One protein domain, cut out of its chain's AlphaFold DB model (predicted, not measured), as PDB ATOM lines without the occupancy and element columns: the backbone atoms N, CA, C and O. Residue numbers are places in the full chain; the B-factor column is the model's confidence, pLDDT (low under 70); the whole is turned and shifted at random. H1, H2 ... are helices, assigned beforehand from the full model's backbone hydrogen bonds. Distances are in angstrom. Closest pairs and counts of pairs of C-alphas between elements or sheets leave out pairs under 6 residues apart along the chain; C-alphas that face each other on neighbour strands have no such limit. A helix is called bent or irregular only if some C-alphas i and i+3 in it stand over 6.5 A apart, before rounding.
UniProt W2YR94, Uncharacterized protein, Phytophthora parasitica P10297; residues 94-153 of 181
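This is residues 94 to 153 of the 181 residues of an uncharacterized protein of Phytophthora parasitica P10297 (UniProt W2YR94). The longest helix, H1, and the short H2 that folds back beside its far part make a helical hairpin; H3 crosses near H1's first residues, and H4 crosses H3 on the side away from H1. The 60 printed residues hold four named helices, H1 to H4 in chain order, and no named strand: all helix. The whole is compact, radius of gyration of the C-alphas 12.0 A, yet elongated, spanning 34 by 21 by 18 A.

H1, residues 96 to 109, runs 20.0 A from C-alpha 96 at (-9.938, -23.240, -6.264). H2 is residues 111 to 117, 9.6 A; it is irregular, C-alphas 112 and 115 being 7.0 A apart. H3, residues 127 to 138, runs 16.5 A. H4, residues 144 to 149, 8.6 A, ends at C-alpha 149 (-16.173, -25.099, 7.285).

H1, with residues 103 to 107 alone, touches H2 at a shallow tilt of 27 degrees, opposite ways; the closest C-alphas, of Val 107 and Lys 114, are 5.4 A apart. With residues 96 to 100 alone it touches H3, about perpendicular at 74 degrees; the closest C-alphas, of Ser 97 and Val 134, are 4.6 A apart. H3, with residues 128 to 132 alone, touches H4, about perpendicular at 79 degrees; the closest C-alphas, of Gly 132 and Glu 146, are 4.6 A apart. H2 is apart from H3 and H4, and H1 from H4. Every O i to N i+4 pair is within hydrogen-bond range in H1, H3 and H4; in H2 1 of 3 is, beside 2 of 4 O i to N i+3 pairs.

The C-alphas farthest apart, of Glu 109 and Glu 152, are 34.8 A apart. The printed part has no cut and no long link; no printed residue is under 70 in pLDDT.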
ATOM      1  N   LEU A  94      -3.157 -24.680  -9.917       93.25
ATOM      2  CA  LEU A  94      -4.482 -24.098 -10.080       93.25
ATOM      3  C   LEU A  94      -5.177 -23.920  -8.724       93.25
ATOM      4  O   LEU A  94      -5.384 -24.870  -7.973       93.25
ATOM      5  N   THR A  95      -5.570 -22.685  -8.417       93.94
ATOM      6  CA  THR A  95      -6.321 -22.374  -7.197       93.94
ATOM      7  C   THR A  95      -7.802 -22.712  -7.363       93.94
ATOM      8  O   THR A  95      -8.356 -22.639  -8.460       93.94
ATOM      9  N   LEU A  96      -8.492 -22.997  -6.258       91.81
ATOM     10  CA  LEU A  96      -9.938 -23.240  -6.264       91.81
ATOM     11  C   LEU A  96     -10.734 -22.037  -6.810       91.81
ATOM     12  O   LEU A  96     -11.716 -22.199  -7.532       91.81
ATOM     13  N   SER A  97     -10.273 -20.814  -6.546       93.19
ATOM     14  CA  SER A  97     -10.842 -19.584  -7.093       93.19
ATOM     15  C   SER A  97     -10.721 -19.508  -8.615       93.19
ATOM     16  O   SER A  97     -11.638 -18.997  -9.265       93.19
ATOM     17  N   ALA A  98      -9.631 -20.027  -9.189       94.12
ATOM     18  CA  ALA A  98      -9.438 -20.137 -10.629       94.12
ATOM     19  C   ALA A  98     -10.287 -21.270 -11.226       94.12
ATOM     20  O   ALA A  98     -10.928 -21.050 -12.251       94.12
ATOM     21  N   VAL A  99     -10.388 -22.425 -10.550       94.19
ATOM     22  CA  VAL A  99     -11.319 -23.510 -10.919       94.19
ATOM     23  C   VAL A  99     -12.745 -22.976 -11.038       94.19
ATOM     24  O   VAL A  99     -13.400 -23.192 -12.056       94.19
ATOM     25  N   ARG A 100     -13.217 -22.211 -10.044       93.56
ATOM     26  CA  ARG A 100     -14.574 -21.652 -10.071       93.56
ATOM     27  C   ARG A 100     -14.779 -20.692 -11.242       93.56
ATOM     28  O   ARG A 100     -15.778 -20.803 -11.939       93.56
ATOM     29  N   ARG A 101     -13.797 -19.827 -11.533       93.75
ATOM     30  CA  ARG A 101     -13.831 -18.940 -12.715       93.75
ATOM     31  C   ARG A 101     -13.903 -19.722 -14.029       93.75
ATOM     32  O   ARG A 101     -14.638 -19.316 -14.924       93.75
ATOM     33  N   LEU A 102     -13.158 -20.824 -14.146       95.25
ATOM     34  CA  LEU A 102     -13.218 -21.702 -15.317       95.25
ATOM     35  C   LEU A 102     -14.608 -22.329 -15.457       95.25
ATOM     36  O   LEU A 102     -15.186 -22.283 -16.539       95.25
ATOM     37  N   PHE A 103     -15.177 -22.859 -14.374       94.69
ATOM     38  CA  PHE A 103     -16.524 -23.430 -14.400       94.69
ATOM     39  C   PHE A 103     -17.607 -22.401 -14.721       94.69
ATOM     40  O   PHE A 103     -18.477 -22.697 -15.535       94.69
ATOM     41  N   ASP A 104     -17.537 -21.191 -14.167       93.88
ATOM     42  CA  ASP A 104     -18.485 -20.118 -14.486       93.88
ATOM     43  C   ASP A 104     -18.425 -19.751 -15.979       93.88
ATOM     44  O   ASP A 104     -19.463 -19.584 -16.626       93.88
ATOM     45  N   GLN A 105     -17.219 -19.702 -16.560       95.25
ATOM     46  CA  GLN A 105     -17.032 -19.471 -17.993       95.25
ATOM     47  C   GLN A 105     -17.595 -20.626 -18.838       95.25
ATOM     48  O   GLN A 105     -18.277 -20.378 -19.831       95.25
ATOM     49  N   VAL A 106     -17.376 -21.878 -18.423       95.69
ATOM     50  CA  VAL A 106     -17.957 -23.055 -19.089       95.69
ATOM     51  C   VAL A 106     -19.480 -23.028 -19.021       95.69
ATOM     52  O   VAL A 106     -20.128 -23.297 -20.022       95.69
ATOM     53  N   VAL A 107     -20.074 -22.679 -17.879       95.75
ATOM     54  CA  VAL A 107     -21.535 -22.587 -17.728       95.75
ATOM     55  C   VAL A 107     -22.115 -21.456 -18.574       95.75
ATOM     56  O   VAL A 107     -23.203 -21.609 -19.125       95.75
ATOM     57  N   LYS A 108     -21.398 -20.335 -18.709       95.19
ATOM     58  CA  LYS A 108     -21.801 -19.226 -19.580       95.19
ATOM     59  C   LYS A 108     -21.888 -19.661 -21.043       95.19
ATOM     60  O   LYS A 108     -22.826 -19.273 -21.732       95.19
ATOM     61  N   GLU A 109     -20.923 -20.448 -21.509       95.50
ATOM     62  CA  GLU A 109     -20.872 -20.919 -22.897       95.50
ATOM     63  C   GLU A 109     -21.742 -22.162 -23.143       95.50
ATOM     64  O   GLU A 109     -22.355 -22.300 -24.199       95.50
ATOM     65  N   PHE A 110     -21.875 -23.029 -22.137       95.31
ATOM     66  CA  PHE A 110     -22.658 -24.262 -22.170       95.31
ATOM     67  C   PHE A 110     -23.660 -24.302 -21.002       95.31
ATOM     68  O   PHE A 110     -23.455 -25.039 -20.028       95.31
ATOM     69  N   PRO A 111     -24.793 -23.573 -21.092       95.50
ATOM     70  CA  PRO A 111     -25.768 -23.467 -20.000       95.50
ATOM     71  C   PRO A 111     -26.327 -24.807 -19.509       95.50
ATOM     72  O   PRO A 111     -26.687 -24.939 -18.339       95.50
ATOM     73  N   ALA A 112     -26.348 -25.829 -20.370       94.25
ATOM     74  CA  ALA A 112     -26.767 -27.184 -20.017       94.25
ATOM     75  C   ALA A 112     -25.931 -27.806 -18.878       94.25
ATOM     76  O   ALA A 112     -26.433 -28.646 -18.134       94.25
ATOM     77  N   LEU A 113     -24.675 -27.373 -18.698       93.62
ATOM     78  CA  LEU A 113     -23.778 -27.876 -17.653       93.62
ATOM     79  C   LEU A 113     -23.997 -27.215 -16.286       93.62
ATOM     80  O   LEU A 113     -23.403 -27.645 -15.295       93.62
ATOM     81  N   LYS A 114     -24.875 -26.207 -16.192       93.75
ATOM     82  CA  LYS A 114     -25.166 -25.486 -14.943       93.75
ATOM     83  C   LYS A 114     -25.558 -26.423 -13.799       93.75
ATOM     84  O   LYS A 114     -25.115 -26.229 -12.674       93.75
ATOM     85  N   THR A 115     -26.329 -27.469 -14.089       93.31
ATOM     86  CA  THR A 115     -26.800 -28.454 -13.096       93.31
ATOM     87  C   THR A 115     -25.679 -29.282 -12.466       93.31
ATOM     88  O   THR A 115     -25.910 -29.944 -11.457       93.31
ATOM     89  N   ARG A 116     -24.474 -29.258 -13.049       91.56
ATOM     90  CA  ARG A 116     -23.297 -29.998 -12.580       91.56
ATOM     91  C   ARG A 116     -22.154 -29.090 -12.133       91.56
ATOM     92  O   ARG A 116     -21.425 -29.470 -11.230       91.56
ATOM     93  N   LEU A 117     -21.983 -27.926 -12.761       92.56
ATOM     94  CA  LEU A 117     -20.809 -27.071 -12.561       92.56
ATOM     95  C   LEU A 117     -21.084 -25.790 -11.767       92.56
ATOM     96  O   LEU A 117     -20.134 -25.171 -11.295       92.56
ATOM     97  N   ALA A 118     -22.342 -25.371 -11.600       91.25
ATOM     98  CA  ALA A 118     -22.646 -24.168 -10.822       91.25
ATOM     99  C   ALA A 118     -22.282 -24.347  -9.341       91.25
ATOM    100  O   ALA A 118     -22.400 -25.444  -8.808       91.25
ATOM    101  N   ALA A 119     -21.922 -23.263  -8.648       87.06
ATOM    102  CA  ALA A 119     -21.612 -23.302  -7.210       87.06
ATOM    103  C   ALA A 119     -22.770 -23.844  -6.343       87.06
ATOM    104  O   ALA A 119     -22.551 -24.373  -5.260       87.06
ATOM    105  N   THR A 120     -24.006 -23.735  -6.833       85.94
ATOM    106  CA  THR A 120     -25.221 -24.242  -6.181       85.94
ATOM    107  C   THR A 120     -25.677 -25.600  -6.720       85.94
ATOM    108  O   THR A 120     -26.799 -26.025  -6.445       85.94
ATOM    109  N   ALA A 121     -24.862 -26.273  -7.539       89.75
ATOM    110  CA  ALA A 121     -25.248 -27.553  -8.115       89.75
ATOM    111  C   ALA A 121     -25.385 -28.628  -7.013       89.75
ATOM    112  O   ALA A 121     -24.507 -28.722  -6.155       89.75
ATOM    113  N   PRO A 122     -26.417 -29.497  -7.059       87.94
ATOM    114  CA  PRO A 122     -26.669 -30.504  -6.017       87.94
ATOM    115  C   PRO A 122     -25.539 -31.517  -5.796       87.94
ATOM    116  O   PRO A 122     -25.531 -32.227  -4.801       87.94
ATOM    117  N   ILE A 123     -24.601 -31.614  -6.740       89.31
ATOM    118  CA  ILE A 123     -23.430 -32.491  -6.646       89.31
ATOM    119  C   ILE A 123     -22.395 -31.996  -5.620       89.31
ATOM    120  O   ILE A 123     -21.550 -32.773  -5.177       89.31
ATOM    121  N   PHE A 124     -22.430 -30.712  -5.251       83.88
ATOM    122  CA  PHE A 124     -21.504 -30.140  -4.280       83.88
ATOM    123  C   PHE A 124     -22.002 -30.400  -2.857       83.88
ATOM    124  O   PHE A 124     -22.901 -29.725  -2.363       83.88
ATOM    125  N   ASN A 125     -21.373 -31.358  -2.177       86.50
ATOM    126  CA  ASN A 125     -21.755 -31.755  -0.816       86.50
ATOM    127  C   ASN A 125     -21.467 -30.675   0.241       86.50
ATOM    128  O   ASN A 125     -22.171 -30.588   1.240       86.50
ATOM    129  N   ASN A 126     -20.431 -29.854   0.033       88.50
ATOM    130  CA  ASN A 126     -19.951 -28.877   1.016       88.50
ATOM    131  C   ASN A 126     -19.868 -27.461   0.414       88.50
ATOM    132  O   ASN A 126     -18.766 -26.936   0.224       88.50
ATOM    133  N   PRO A 127     -21.008 -26.811   0.115       89.06
ATOM    134  CA  PRO A 127     -21.026 -25.506  -0.554       89.06
ATOM    135  C   PRO A 127     -20.343 -24.401   0.267       89.06
ATOM    136  O   PRO A 127     -19.618 -23.576  -0.286       89.06
ATOM    137  N   ASN A 128     -20.497 -24.414   1.597       90.38
ATOM    138  CA  ASN A 128     -19.875 -23.424   2.486       90.38
ATOM    139  C   ASN A 128     -18.345 -23.542   2.531       90.38
ATOM    140  O   ASN A 128     -17.657 -22.529   2.651       90.38
ATOM    141  N   LEU A 129     -17.804 -24.761   2.424       90.31
ATOM    142  CA  LEU A 129     -16.357 -24.975   2.359       90.31
ATOM    143  C   LEU A 129     -15.802 -24.380   1.068       90.31
ATOM    144  O   LEU A 129     -14.847 -23.608   1.088       90.31
ATOM    145  N   GLU A 130     -16.424 -24.725  -0.056       91.38
ATOM    146  CA  GLU A 130     -15.939 -24.290  -1.353       91.38
ATOM    147  C   GLU A 130     -16.012 -22.767  -1.505       91.38
ATOM    148  O   GLU A 130     -15.021 -22.119  -1.850       91.38
ATOM    149  N   GLN A 131     -17.164 -22.181  -1.163       90.75
ATOM    150  CA  GLN A 131     -17.362 -20.738  -1.207       90.75
ATOM    151  C   GLN A 131     -16.414 -20.008  -0.248       90.75
ATOM    152  O   GLN A 131     -15.855 -18.970  -0.610       90.75
ATOM    153  N   GLY A 132     -16.191 -20.558   0.950       92.19
ATOM    154  CA  GLY A 132     -15.244 -20.020   1.923       92.19
ATOM    155  C   GLY A 132     -13.814 -19.994   1.388       92.19
ATOM    156  O   GLY A 132     -13.172 -18.945   1.416       92.19
ATOM    157  N   LEU A 133     -13.333 -21.102   0.820       91.62
ATOM    158  CA  LEU A 133     -11.999 -21.191   0.219       91.62
ATOM    159  C   LEU A 133     -11.829 -20.227  -0.966       91.62
ATOM    160  O   LEU A 133     -10.800 -19.554  -1.069       91.62
ATOM    161  N   VAL A 134     -12.840 -20.109  -1.832       92.81
ATOM    162  CA  VAL A 134     -12.831 -19.156  -2.954       92.81
ATOM    163  C   VAL A 134     -12.740 -17.715  -2.447       92.81
ATOM    164  O   VAL A 134     -11.905 -16.953  -2.941       92.81
ATOM    165  N   LYS A 135     -13.542 -17.342  -1.441       93.56
ATOM    166  CA  LYS A 135     -13.525 -16.004  -0.831       93.56
ATOM    167  C   LYS A 135     -12.190 -15.692  -0.158       93.56
ATOM    168  O   LYS A 135     -11.636 -14.620  -0.386       93.56
ATOM    169  N   ILE A 136     -11.621 -16.641   0.592       92.62
ATOM    170  CA  ILE A 136     -10.295 -16.497   1.220       92.62
ATOM    171  C   ILE A 136      -9.228 -16.219   0.155       92.62
ATOM    172  O   ILE A 136      -8.454 -15.272   0.288       92.62
ATOM    173  N   GLN A 137      -9.214 -16.989  -0.937       92.62
ATOM    174  CA  GLN A 137      -8.255 -16.805  -2.035       92.62
ATOM    175  C   GLN A 137      -8.426 -15.468  -2.771       92.62
ATOM    176  O   GLN A 137      -7.456 -14.942  -3.313       92.62
ATOM    177  N   ARG A 138      -9.641 -14.910  -2.788       92.00
ATOM    178  CA  ARG A 138      -9.949 -13.591  -3.362       92.00
ATOM    179  C   ARG A 138      -9.787 -12.431  -2.375       92.00
ATOM    180  O   ARG A 138      -9.920 -11.285  -2.788       92.00
ATOM    181  N   ARG A 139      -9.455 -12.707  -1.105       91.31
ATOM    182  CA  ARG A 139      -9.400 -11.723  -0.005       91.31
ATOM    183  C   ARG A 139     -10.747 -11.028   0.249       91.31
ATOM    184  O   ARG A 139     -10.796  -9.854   0.601       91.31
ATOM    185  N   GLU A 140     -11.836 -11.771   0.076       92.44
ATOM    186  CA  GLU A 140     -13.210 -11.326   0.322       92.44
ATOM    187  C   GLU A 140     -13.676 -11.674   1.747       92.44
ATOM    188  O   GLU A 140     -13.101 -12.525   2.432       92.44
ATOM    189  N   ALA A 141     -14.753 -11.025   2.202       91.62
ATOM    190  CA  ALA A 141     -15.347 -11.299   3.507       91.62
ATOM    191  C   ALA A 141     -16.004 -12.691   3.554       91.62
ATOM    192  O   ALA A 141     -16.822 -13.051   2.705       91.62
ATOM    193  N   VAL A 142     -15.665 -13.457   4.593       91.94
ATOM    194  CA  VAL A 142     -16.116 -14.839   4.812       91.94
ATOM    195  C   VAL A 142     -17.152 -14.871   5.934       91.94
ATOM    196  O   VAL A 142     -16.939 -14.263   6.987       91.94
ATOM    197  N   THR A 143     -18.256 -15.590   5.732       92.12
ATOM    198  CA  THR A 143     -19.308 -15.764   6.746       92.12
ATOM    199  C   THR A 143     -18.854 -16.692   7.877       92.12
ATOM    200  O   THR A 143     -17.858 -17.405   7.760       92.12
ATOM    201  N   ILE A 144     -19.591 -16.722   8.992       90.12
ATOM    202  CA  ILE A 144     -19.279 -17.613  10.123       90.12
ATOM    203  C   ILE A 144     -19.356 -19.087   9.693       90.12
ATOM    204  O   ILE A 144     -18.464 -19.863  10.029       90.12
ATOM    205  N   ALA A 145     -20.369 -19.457   8.902       89.69
ATOM    206  CA  ALA A 145     -20.545 -20.819   8.397       89.69
ATOM    207  C   ALA A 145     -19.403 -21.242   7.458       89.69
ATOM    208  O   ALA A 145     -18.843 -22.324   7.611       89.69
ATOM    209  N   GLU A 146     -19.004 -20.365   6.533       91.81
ATOM    210  CA  GLU A 146     -17.861 -20.596   5.638       91.81
ATOM    211  C   GLU A 146     -16.541 -20.684   6.419       91.81
ATOM    212  O   GLU A 146     -15.708 -21.550   6.158       91.81
ATOM    213  N   ARG A 147     -16.355 -19.812   7.418       88.94
ATOM    214  CA  ARG A 147     -15.163 -19.797   8.273       88.94
ATOM    215  C   ARG A 147     -15.061 -21.057   9.128       88.94
ATOM    216  O   ARG A 147     -13.951 -21.546   9.313       88.94
ATOM    217  N   SER A 148     -16.190 -21.549   9.635       89.44
ATOM    218  CA  SER A 148     -16.274 -22.813  10.370       89.44
ATOM    219  C   SER A 148     -15.905 -23.987   9.463       89.44
ATOM    220  O   SER A 148     -15.005 -24.751   9.792       89.44
ATOM    221  N   ALA A 149     -16.483 -24.052   8.259       89.44
ATOM    222  CA  ALA A 149     -16.173 -25.099   7.285       89.44
ATOM    223  C   ALA A 149     -14.693 -25.102   6.857       89.44
ATOM    224  O   ALA A 149     -14.101 -26.158   6.667       89.44
ATOM    225  N   CYS A 150     -14.064 -23.929   6.739       89.06
ATOM    226  CA  CYS A 150     -12.642 -23.817   6.399       89.06
ATOM    227  C   CYS A 150     -11.698 -24.015   7.600       89.06
ATOM    228  O   CYS A 150     -10.481 -24.012   7.409       89.06
ATOM    229  N   ALA A 151     -12.210 -24.123   8.831       86.44
ATOM    230  CA  ALA A 151     -11.380 -24.139  10.036       86.44
ATOM    231  C   ALA A 151     -10.435 -25.347  10.080       86.44
ATOM    232  O   ALA A 151      -9.288 -25.190  10.489       86.44
ATOM    233  N   GLU A 152     -10.882 -26.503   9.588       81.75
ATOM    234  CA  GLU A 152     -10.098 -27.747   9.520       81.75
ATOM    235  C   GLU A 152      -8.873 -27.641   8.599       81.75
ATOM    236  O   GLU A 152      -7.885 -28.342   8.786       81.75
ATOM    237  N   PHE A 153      -8.903 -26.720   7.631       82.44
ATOM    238  CA  PHE A 153      -7.805 -26.484   6.689       82.44
ATOM    239  C   PHE A 153      -6.812 -25.424   7.176       82.44
ATOM    240  O   PHE A 153      -5.842 -25.111   6.479       82.44
TER     241      PHE A 153